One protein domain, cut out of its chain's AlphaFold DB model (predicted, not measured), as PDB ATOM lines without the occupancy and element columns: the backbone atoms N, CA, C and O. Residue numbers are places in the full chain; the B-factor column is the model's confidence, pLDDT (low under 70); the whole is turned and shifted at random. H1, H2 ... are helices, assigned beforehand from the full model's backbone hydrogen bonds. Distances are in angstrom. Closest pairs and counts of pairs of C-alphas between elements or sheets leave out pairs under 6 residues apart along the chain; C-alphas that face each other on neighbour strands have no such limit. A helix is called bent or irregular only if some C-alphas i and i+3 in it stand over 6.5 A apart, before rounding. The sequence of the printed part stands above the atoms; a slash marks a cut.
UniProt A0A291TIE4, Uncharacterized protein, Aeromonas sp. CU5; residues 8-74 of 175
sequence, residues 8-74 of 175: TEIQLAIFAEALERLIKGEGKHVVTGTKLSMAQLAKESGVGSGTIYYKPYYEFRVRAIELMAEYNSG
ATOM      1  N   THR A   8     257.642 313.363 169.647       86.69
ATOM      2  CA  THR A   8     257.834 313.493 168.198       86.69
ATOM      3  C   THR A   8     259.038 312.704 167.689       86.69
ATOM      4  O   THR A   8     258.936 312.050 166.658       86.69
ATOM      5  N   GLU A   9     260.147 312.720 168.425       87.81
ATOM      6  CA  GLU A   9     261.384 312.009 168.081       87.81
ATOM      7  C   GLU A   9     261.200 310.492 168.188       87.81
ATOM      8  O   GLU A   9     261.638 309.753 167.310       87.81
ATOM      9  N   ILE A  10     260.464 310.031 169.207       90.06
ATOM     10  CA  ILE A  10     260.104 308.612 169.357       90.06
ATOM     11  C   ILE A  10     259.287 308.139 168.149       90.06
ATOM     12  O   ILE A  10     259.564 307.087 167.584       90.06
ATOM     13  N   GLN A  11     258.295 308.926 167.723       90.44
ATOM     14  CA  GLN A  11     257.470 308.572 166.565       90.44
ATOM     15  C   GLN A  11     258.272 308.575 165.258       90.44
ATOM     16  O   GLN A  11     258.083 307.685 164.434       90.44
ATOM     17  N   LEU A  12     259.210 309.511 165.089       91.94
ATOM     18  CA  LEU A  12     260.130 309.513 163.947       91.94
ATOM     19  C   LEU A  12     260.997 308.251 163.898       91.94
ATOM     20  O   LEU A  12     261.156 307.678 162.823       91.94
ATOM     21  N   ALA A  13     261.512 307.797 165.043       91.25
ATOM     22  CA  ALA A  13     262.284 306.560 165.119       91.25
ATOM     23  C   ALA A  13     261.447 305.339 164.704       91.25
ATOM     24  O   ALA A  13     261.907 304.528 163.903       91.25
ATOM     25  N   ILE A  14     260.192 305.252 165.161       91.88
ATOM     26  CA  ILE A  14     259.266 304.175 164.773       91.88
ATOM     27  C   ILE A  14     259.008 304.189 163.258       91.88
ATOM     28  O   ILE A  14     258.988 303.133 162.621       91.88
ATOM     29  N   PHE A  15     258.826 305.371 162.659       93.31
ATOM     30  CA  PHE A  15     258.623 305.484 161.213       93.31
ATOM     31  C   PHE A  15     259.863 305.111 160.409       93.31
ATOM     32  O   PHE A  15     259.733 304.430 159.394       93.31
ATOM     33  N   ALA A  16     261.048 305.523 160.857       91.88
ATOM     34  CA  ALA A  16     262.303 305.170 160.207       91.88
ATOM     35  C   ALA A  16     262.543 303.653 160.245       91.88
ATOM     36  O   ALA A  16     262.799 303.050 159.206       91.88
ATOM     37  N   GLU A  17     262.354 303.020 161.405       93.06
ATOM     38  CA  GLU A  17     262.517 301.572 161.560       93.06
ATOM     39  C   GLU A  17     261.521 300.789 160.686       93.06
ATOM     40  O   GLU A  17     261.883 299.819 160.021       93.06
ATOM     41  N   ALA A  18     260.258 301.231 160.640       92.19
ATOM     42  CA  ALA A  18     259.242 300.630 159.778       92.19
ATOM     43  C   ALA A  18     259.576 300.781 158.287       92.19
ATOM     44  O   ALA A  18     259.390 299.837 157.519       92.19
ATOM     45  N   LEU A  19     260.093 301.942 157.873       92.06
ATOM     46  CA  LEU A  19     260.498 302.192 156.491       92.06
ATOM     47  C   LEU A  19     261.664 301.287 156.078       92.06
ATOM     48  O   LEU A  19     261.614 300.684 155.008       92.06
ATOM     49  N   GLU A  20     262.673 301.135 156.936       90.94
ATOM     50  CA  GLU A  20     263.802 300.241 156.672       90.94
ATOM     51  C   GLU A  20     263.366 298.783 156.508       90.94
ATOM     52  O   GLU A  20     263.816 298.114 155.576       90.94
ATOM     53  N   ARG A  21     262.461 298.290 157.368       88.75
ATOM     54  CA  ARG A  21     261.901 296.933 157.239       88.75
ATOM     55  C   ARG A  21     261.176 296.738 155.913       88.75
ATOM     56  O   ARG A  21     261.362 295.713 155.259       88.75
ATOM     57  N   LEU A  22     260.371 297.717 155.501       88.56
ATOM     58  CA  LEU A  22     259.626 297.656 154.242       88.56
ATOM     59  C   LEU A  22     260.551 297.614 153.026       88.56
ATOM     60  O   LEU A  22     260.322 296.810 152.128       88.56
ATOM     61  N   ILE A  23     261.607 298.430 153.019       86.88
ATOM     62  CA  ILE A  23     262.586 298.462 151.923       86.88
ATOM     63  C   ILE A  23     263.387 297.152 151.861       86.88
ATOM     64  O   ILE A  23     263.678 296.664 150.771       86.88
ATOM     65  N   LYS A  24     263.711 296.546 153.012       84.25
ATOM     66  CA  LYS A  24     264.394 295.240 153.091       84.25
ATOM     67  C   LYS A  24     263.492 294.049 152.739       84.25
ATOM     68  O   LYS A  24     264.003 292.954 152.532       84.25
ATOM     69  N   GLY A  25     262.175 294.245 152.654       79.25
ATOM     70  CA  GLY A  25     261.213 293.163 152.426       79.25
ATOM     71  C   GLY A  25     260.931 292.314 153.670       79.25
ATOM     72  O   GLY A  25     260.470 291.188 153.540       79.25
ATOM     73  N   GLU A  26     261.174 292.847 154.867       83.56
ATOM     74  CA  GLU A  26     260.959 292.192 156.169       83.56
ATOM     75  C   GLU A  26     259.760 292.818 156.911       83.56
ATOM     76  O   GLU A  26     259.792 293.061 158.121       83.56
ATOM     77  N   GLY A  27     258.701 293.160 156.170       82.56
ATOM     78  CA  GLY A  27     257.485 293.747 156.738       82.56
ATOM     79  C   GLY A  27     256.768 292.772 157.679       82.56
ATOM     80  O   GLY A  27     256.571 291.608 157.337       82.56
ATOM     81  N   LYS A  28     256.345 293.246 158.857       84.62
ATOM     82  CA  LYS A  28     255.599 292.444 159.845       84.62
ATOM     83  C   LYS A  28     254.101 292.386 159.540       84.62
ATOM     84  O   LYS A  28     253.469 291.357 159.752       84.62
ATOM     85  N   HIS A  29     253.523 293.489 159.061       84.56
ATOM     86  CA  HIS A  29     252.076 293.649 158.841       84.56
ATOM     87  C   HIS A  29     251.701 293.880 157.370       84.56
ATOM     88  O   HIS A  29     250.515 293.853 157.003       84.56
ATOM     89  N   VAL A  30     252.695 294.168 156.529       84.12
ATOM     90  CA  VAL A  30     252.543 294.415 155.093       84.12
ATOM     91  C   VAL A  30     253.153 293.253 154.321       84.12
ATOM     92  O   VAL A  30     254.279 292.846 154.589       84.12
ATOM     93  N   VAL A  31     252.399 292.735 153.350       79.44
ATOM     94  CA  VAL A  31     252.836 291.629 152.492       79.44
ATOM     95  C   VAL A  31     254.039 292.060 151.654       79.44
ATOM     96  O   VAL A  31     254.027 293.115 151.006       79.44
ATOM     97  N   THR A  32     255.065 291.217 151.659       75.69
ATOM     98  CA  THR A  32     256.321 291.423 150.940       75.69
ATOM     99  C   THR A  32     256.089 291.402 149.423       75.69
ATOM    100  O   THR A  32     255.219 290.701 148.911       75.69
ATOM    101  N   GLY A  33     256.824 292.237 148.679       70.31
ATOM    102  CA  GLY A  33     256.694 292.338 147.215       70.31
ATOM    103  C   GLY A  33     255.537 293.205 146.696       70.31
ATOM    104  O   GLY A  33     255.342 293.291 145.485       70.31
ATOM    105  N   THR A  34     254.784 293.878 147.572       79.75
ATOM    106  CA  THR A  34     253.794 294.889 147.162       79.75
ATOM    107  C   THR A  34     254.435 296.269 146.978       79.75
ATOM    108  O   THR A  34     255.474 296.562 147.572       79.75
ATOM    109  N   LYS A  35     253.830 297.126 146.141       86.88
ATOM    110  CA  LYS A  35     254.290 298.514 145.963       86.88
ATOM    111  C   LYS A  35     254.093 299.297 147.256       86.88
ATOM    112  O   LYS A  35     252.965 299.357 147.741       86.88
ATOM    113  N   LEU A  36     255.159 299.925 147.746       89.44
ATOM    114  CA  LEU A  36     255.172 300.704 148.976       89.44
ATOM    115  C   LEU A  36     254.360 301.993 148.840       89.44
ATOM    116  O   LEU A  36     254.433 302.695 147.830       89.44
ATOM    117  N   SER A  37     253.600 302.317 149.884       91.06
ATOM    118  CA  SER A  37     252.849 303.567 150.015       91.06
ATOM    119  C   SER A  37     252.851 304.069 151.458       91.06
ATOM    120  O   SER A  37     253.058 303.308 152.404       91.06
ATOM    121  N   MET A  38     252.527 305.349 151.649       90.88
ATOM    122  CA  MET A  38     252.421 305.953 152.983       90.88
ATOM    123  C   MET A  38     251.400 305.246 153.886       90.88
ATOM    124  O   MET A  38     251.613 305.140 155.092       90.88
ATOM    125  N   ALA A  39     250.312 304.722 153.313       89.94
ATOM    126  CA  ALA A  39     249.313 303.957 154.058       89.94
ATOM    127  C   ALA A  39     249.886 302.636 154.594       89.94
ATOM    128  O   ALA A  39     249.615 302.251 155.731       89.94
ATOM    129  N   GLN A  40     250.716 301.961 153.798       90.44
ATOM    130  CA  GLN A  40     251.396 300.742 154.226       90.44
ATOM    131  C   GLN A  40     252.472 301.027 155.271       90.44
ATOM    132  O   GLN A  40     252.584 300.273 156.231       90.44
ATOM    133  N   LEU A  41     253.203 302.136 155.148       91.94
ATOM    134  CA  LEU A  41     254.148 302.562 156.179       91.94
ATOM    135  C   LEU A  41     253.451 302.862 157.509       91.94
ATOM    136  O   LEU A  41     253.938 302.439 158.555       91.94
ATOM    137  N   ALA A  42     252.297 303.534 157.485       90.94
ATOM    138  CA  ALA A  42     251.496 303.760 158.688       90.94
ATOM    139  C   ALA A  42     251.033 302.434 159.319       90.94
ATOM    140  O   ALA A  42     251.156 302.239 160.525       90.94
ATOM    141  N   LYS A  43     250.580 301.486 158.487       91.19
ATOM    142  CA  LYS A  43     250.189 300.142 158.931       91.19
ATOM    143  C   LYS A  43     251.362 299.378 159.553       91.19
ATOM    144  O   LYS A  43     251.200 298.772 160.605       91.19
ATOM    145  N   GLU A  44     252.537 299.422 158.932       90.94
ATOM    146  CA  GLU A  44     253.737 298.728 159.413       90.94
ATOM    147  C   GLU A  44     254.302 299.338 160.702       90.94
ATOM    148  O   GLU A  44     254.814 298.615 161.556       90.94
ATOM    149  N   SER A  45     254.195 300.659 160.854       89.44
ATOM    150  CA  SER A  45     254.595 301.376 162.072       89.44
ATOM    151  C   SER A  45     253.574 301.273 163.209       89.44
ATOM    152  O   SER A  45     253.868 301.703 164.321       89.44
ATOM    153  N   GLY A  46     252.390 300.699 162.960       89.00
ATOM    154  CA  GLY A  46     251.353 300.518 163.976       89.00
ATOM    155  C   GLY A  46     250.721 301.827 164.458       89.00
ATOM    156  O   GLY A  46     250.124 301.858 165.533       89.00
ATOM    157  N   VAL A  47     250.855 302.914 163.691       86.50
ATOM    158  CA  VAL A  47     250.231 304.204 164.011       86.50
ATOM    159  C   VAL A  47     248.957 304.417 163.202       86.50
ATOM    160  O   VAL A  47     248.758 303.829 162.137       86.50
ATOM    161  N   GLY A  48     248.098 305.323 163.672       86.00
ATOM    162  CA  GLY A  48     246.947 305.768 162.892       86.00
ATOM    163  C   GLY A  48     247.379 306.382 161.557       86.00
ATOM    164  O   GLY A  48     248.344 307.145 161.493       86.00
ATOM    165  N   SER A  49     246.633 306.099 160.487       84.38
ATOM    166  CA  SER A  49     246.941 306.570 159.126       84.38
ATOM    167  C   SER A  49     247.095 308.092 159.016       84.38
ATOM    168  O   SER A  49     247.843 308.571 158.168       84.38
ATOM    169  N   GLY A  50     246.431 308.858 159.887       86.56
ATOM    170  CA  GLY A  50     246.522 310.319 159.936       86.56
ATOM    171  C   GLY A  50     247.796 310.865 160.591       86.56
ATOM    172  O   GLY A  50     248.200 311.984 160.283       86.56
ATOM    173  N   THR A  51     248.457 310.097 161.464       88.38
ATOM    174  CA  THR A  51     249.580 310.588 162.282       88.38
ATOM    175  C   THR A  51     250.770 311.011 161.425       88.38
ATOM    176  O   THR A  51     251.409 312.022 161.700       88.38
ATOM    177  N   ILE A  52     251.025 310.296 160.329       88.06
ATOM    178  CA  ILE A  52     252.156 310.559 159.432       88.06
ATOM    179  C   ILE A  52     252.014 311.858 158.620       88.06
ATOM    180  O   ILE A  52     252.982 312.358 158.043       88.06
ATOM    181  N   TYR A  53     250.809 312.434 158.577       91.12
ATOM    182  CA  TYR A  53     250.531 313.672 157.851       91.12
ATOM    183  C   TYR A  53     250.696 314.930 158.704       91.12
ATOM    184  O   TYR A  53     250.629 316.037 158.167       91.12
ATOM    185  N   TYR A  54     250.960 314.794 160.006       92.75
ATOM    186  CA  TYR A  54     251.175 315.946 160.873       92.75
ATOM    187  C   TYR A  54     252.413 316.755 160.475       92.75
ATOM    188  O   TYR A  54     253.425 316.224 160.013       92.75
ATOM    189  N   LYS A  55     252.323 318.074 160.688       89.88
ATOM    190  CA  LYS A  55     253.347 319.064 160.323       89.88
ATOM    191  C   LYS A  55     254.774 318.699 160.783       89.88
ATOM    192  O   LYS A  55     255.680 318.882 159.975       89.88
ATOM    193  N   PRO A  56     255.006 318.141 161.993       90.25
ATOM    194  CA  PRO A  56     256.354 317.777 162.443       90.25
ATOM    195  C   PRO A  56     257.055 316.702 161.600       90.25
ATOM    196  O   PRO A  56     258.273 316.594 161.655       90.25
ATOM    197  N   TYR A  57     256.314 315.908 160.821       90.50
ATOM    198  CA  TYR A  57     256.855 314.785 160.041       90.50
ATOM    199  C   TYR A  57     257.004 315.099 158.554       90.50
ATOM    200  O   TYR A  57     257.240 314.192 157.757       90.50
ATOM    201  N   TYR A  58     256.857 316.367 158.162       91.00
ATOM    202  CA  TYR A  58     256.900 316.782 156.761       91.00
ATOM    203  C   TYR A  58     258.185 316.327 156.052       91.00
ATOM    204  O   TYR A  58     258.115 315.656 155.025       91.00
ATOM    205  N   GLU A  59     259.348 316.619 156.634       91.44
ATOM    206  CA  GLU A  59     260.654 316.269 156.056       91.44
ATOM    207  C   GLU A  59     260.873 314.756 155.971       91.44
ATOM    208  O   GLU A  59     261.455 314.247 155.014       91.44
ATOM    209  N   PHE A  60     260.390 314.014 156.969       92.50
ATOM    210  CA  PHE A  60     260.413 312.557 156.930       92.50
ATOM    211  C   PHE A  60     259.530 312.026 155.797       92.50
ATOM    212  O   PHE A  60     259.952 311.140 155.062       92.50
ATOM    213  N   ARG A  61     258.331 312.591 155.613       92.38
ATOM    214  CA  ARG A  61     257.396 312.166 154.570       92.38
ATOM    215  C   ARG A  61     257.969 312.365 153.170       92.38
ATOM    216  O   ARG A  61     257.816 311.469 152.352       92.38
ATOM    217  N   VAL A  62     258.623 313.495 152.901       92.31
ATOM    218  CA  VAL A  62     259.269 313.748 151.600       92.31
ATOM    219  C   VAL A  62     260.321 312.672 151.312       92.31
ATOM    220  O   VAL A  62     260.219 311.982 150.302       92.31
ATOM    221  N   ARG A  63     261.232 312.426 152.263       92.62
ATOM    222  CA  ARG A  63     262.265 311.384 152.137       92.62
ATOM    223  C   ARG A  63     261.686 309.978 151.988       92.62
ATOM    224  O   ARG A  63     262.166 309.181 151.192       92.62
ATOM    225  N   ALA A  64     260.644 309.659 152.752       91.00
ATOM    226  CA  ALA A  64     259.988 308.360 152.680       91.00
ATOM    227  C   ALA A  64     259.332 308.137 151.310       91.00
ATOM    228  O   ALA A  64     259.418 307.035 150.778       91.00
ATOM    229  N   ILE A  65     258.713 309.167 150.723       91.69
ATOM    230  CA  ILE A  65     258.119 309.092 149.382       91.69
ATOM    231  C   ILE A  65     259.194 308.825 148.326       91.69
ATOM    232  O   ILE A  65     258.981 307.971 147.470       91.69
ATOM    233  N   GLU A  66     260.338 309.505 148.402       90.44
ATOM    234  CA  GLU A  66     261.469 309.299 147.487       90.44
ATOM    235  C   GLU A  66     261.997 307.861 147.571       90.44
ATOM    236  O   GLU A  66     262.020 307.150 146.569       90.44
ATOM    237  N   LEU A  67     262.291 307.376 148.781       88.88
ATOM    238  CA  LEU A  67     262.784 306.012 149.001       88.88
ATOM    239  C   LEU A  67     261.772 304.936 148.578       88.88
ATOM    240  O   LEU A  67     262.139 303.910 148.001       88.88
ATOM    241  N   MET A  68     260.479 305.156 148.834       89.50
ATOM    242  CA  MET A  68     259.426 304.257 148.358       89.50
ATOM    243  C   MET A  68     259.297 304.286 146.837       89.50
ATOM    244  O   MET A  68     259.041 303.243 146.237       89.50
ATOM    245  N   ALA A  69     259.453 305.449 146.202       87.31
ATOM    246  CA  ALA A  69     259.424 305.576 144.751       87.31
ATOM    247  C   ALA A  69     260.600 304.827 144.110       87.31
ATOM    248  O   ALA A  69     260.383 304.077 143.159       87.31
ATOM    249  N   GLU A  70     261.804 304.935 144.675       86.06
ATOM    250  CA  GLU A  70     262.980 304.169 144.252       86.06
ATOM    251  C   GLU A  70     262.751 302.658 144.377       86.06
ATOM    252  O   GLU A  70     262.949 301.922 143.408       86.06
ATOM    253  N   TYR A  71     262.241 302.191 145.521       84.00
ATOM    254  CA  TYR A  71     261.881 300.783 145.715       84.00
ATOM    255  C   TYR A  71     260.837 300.311 144.688       84.00
ATOM    256  O   TYR A  71     260.997 299.269 144.051       84.00
ATOM    257  N   ASN A  72     259.791 301.110 144.465       85.00
ATOM    258  CA  ASN A  72     258.710 300.798 143.528       85.00
ATOM    259  C   ASN A  72     259.146 300.834 142.056       85.00
ATOM    260  O   ASN A  72     258.516 300.176 141.227       85.00
ATOM    261  N   SER A  73     260.185 301.607 141.730       80.50
ATOM    262  CA  SER A  73     260.728 301.750 140.375       80.50
ATOM    263  C   SER A  73     261.538 300.540 139.901       80.50
ATOM    264  O   SER A  73     261.873 300.456 138.724       80.50
ATOM    265  N   GLY A  74     261.825 299.580 140.786       66.25
ATOM    266  CA  GLY A  74     262.518 298.347 140.412       66.25
ATOM    267  C   GLY A  74     264.030 298.358 140.656       66.25
ATOM    268  O   GLY A  74     264.652 297.304 140.564       66.25
TER     269      GLY A  74
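AT A GLANCE: This is residues 8 to 74 of the 175 residues of an uncharacterized protein of Aeromonas sp. CU5 (UniProt A0A291TIE4). Two long helices, H1 and H3, run side by side in the same direction, and the short helix H2 packs crosswise on H1, with its first residue, Met 38, coming close to H3. A long loop, residues 25 to 37, leads from the last residue of H1 to H2, and a shorter link leads from H2 to the first residue of H3. The printed part has 67 residues with three named helices, H1, H2 and H3 in that order along the chain, and no named strand; its class is all helix. It is compact, with a radius of gyration of the C-alphas of 10.9 A, and its C-alphas span 30 by 21 by 17 A.

HOW THE PARTS SIT: Start with H1, residues 8 to 24, which touches both other helices. Go on to H2, residues 38 to 45: it touches H1, and the closest C-alphas of the two, those of Ala 18 and Ser 45, are 5.2 A apart. The lines of H1 and H2 stand about perpendicular, at 78 degrees. Then look at H3, residues 55 to 72, which touches H1; their closest C-alphas, those of Ile 23 and Tyr 71, are 6.7 A apart. H1 and H3 run the same way at a shallow tilt of 3 degrees, with 11.1 A from centre to centre. H2 and H3 are close but not clearly touching, and their closest C-alphas, those of Met 38 and Ile 65, are 7.4 A apart. In H1 and H2 every O i to N i+4 pair is within hydrogen-bond range; in H3 12 of 14 are.

IN THESE COORDINATES: Find C-alpha 8 at (257.834, 313.493, 168.198); from there H1 runs 24.6 A to C-alpha 24 at (264.394, 295.240, 153.091). H2 begins at C-alpha 38 and covers 10.4 A to C-alpha 45. H3, the longest helix with 18 residues, runs 25.4 A from C-alpha 55 to C-alpha 72 at (258.710, 300.798, 143.528). Look near its beginning: H3 is irregular, with C-alphas 56 and 59 7.8 A apart, and its line is a rough one. Near residue 62 it has a kink of 31 degrees.

THE WHOLE: The printed part runs from residue 8 to residue 74 and has no cut. The two C-alphas farthest apart are those of Thr 8 and Gly 74, at 32.0 A. The link from H1 to H2, with 13 residues, is long, and its C-alphas lie 7 to 15 A from the mean of all C-alphas; the link from H2 to H3, with 9 residues, is short. Read the B-factor column for the model's confidence: the mean pLDDT of the printed part is 87.8, and one residue, Gly 74, is under 70.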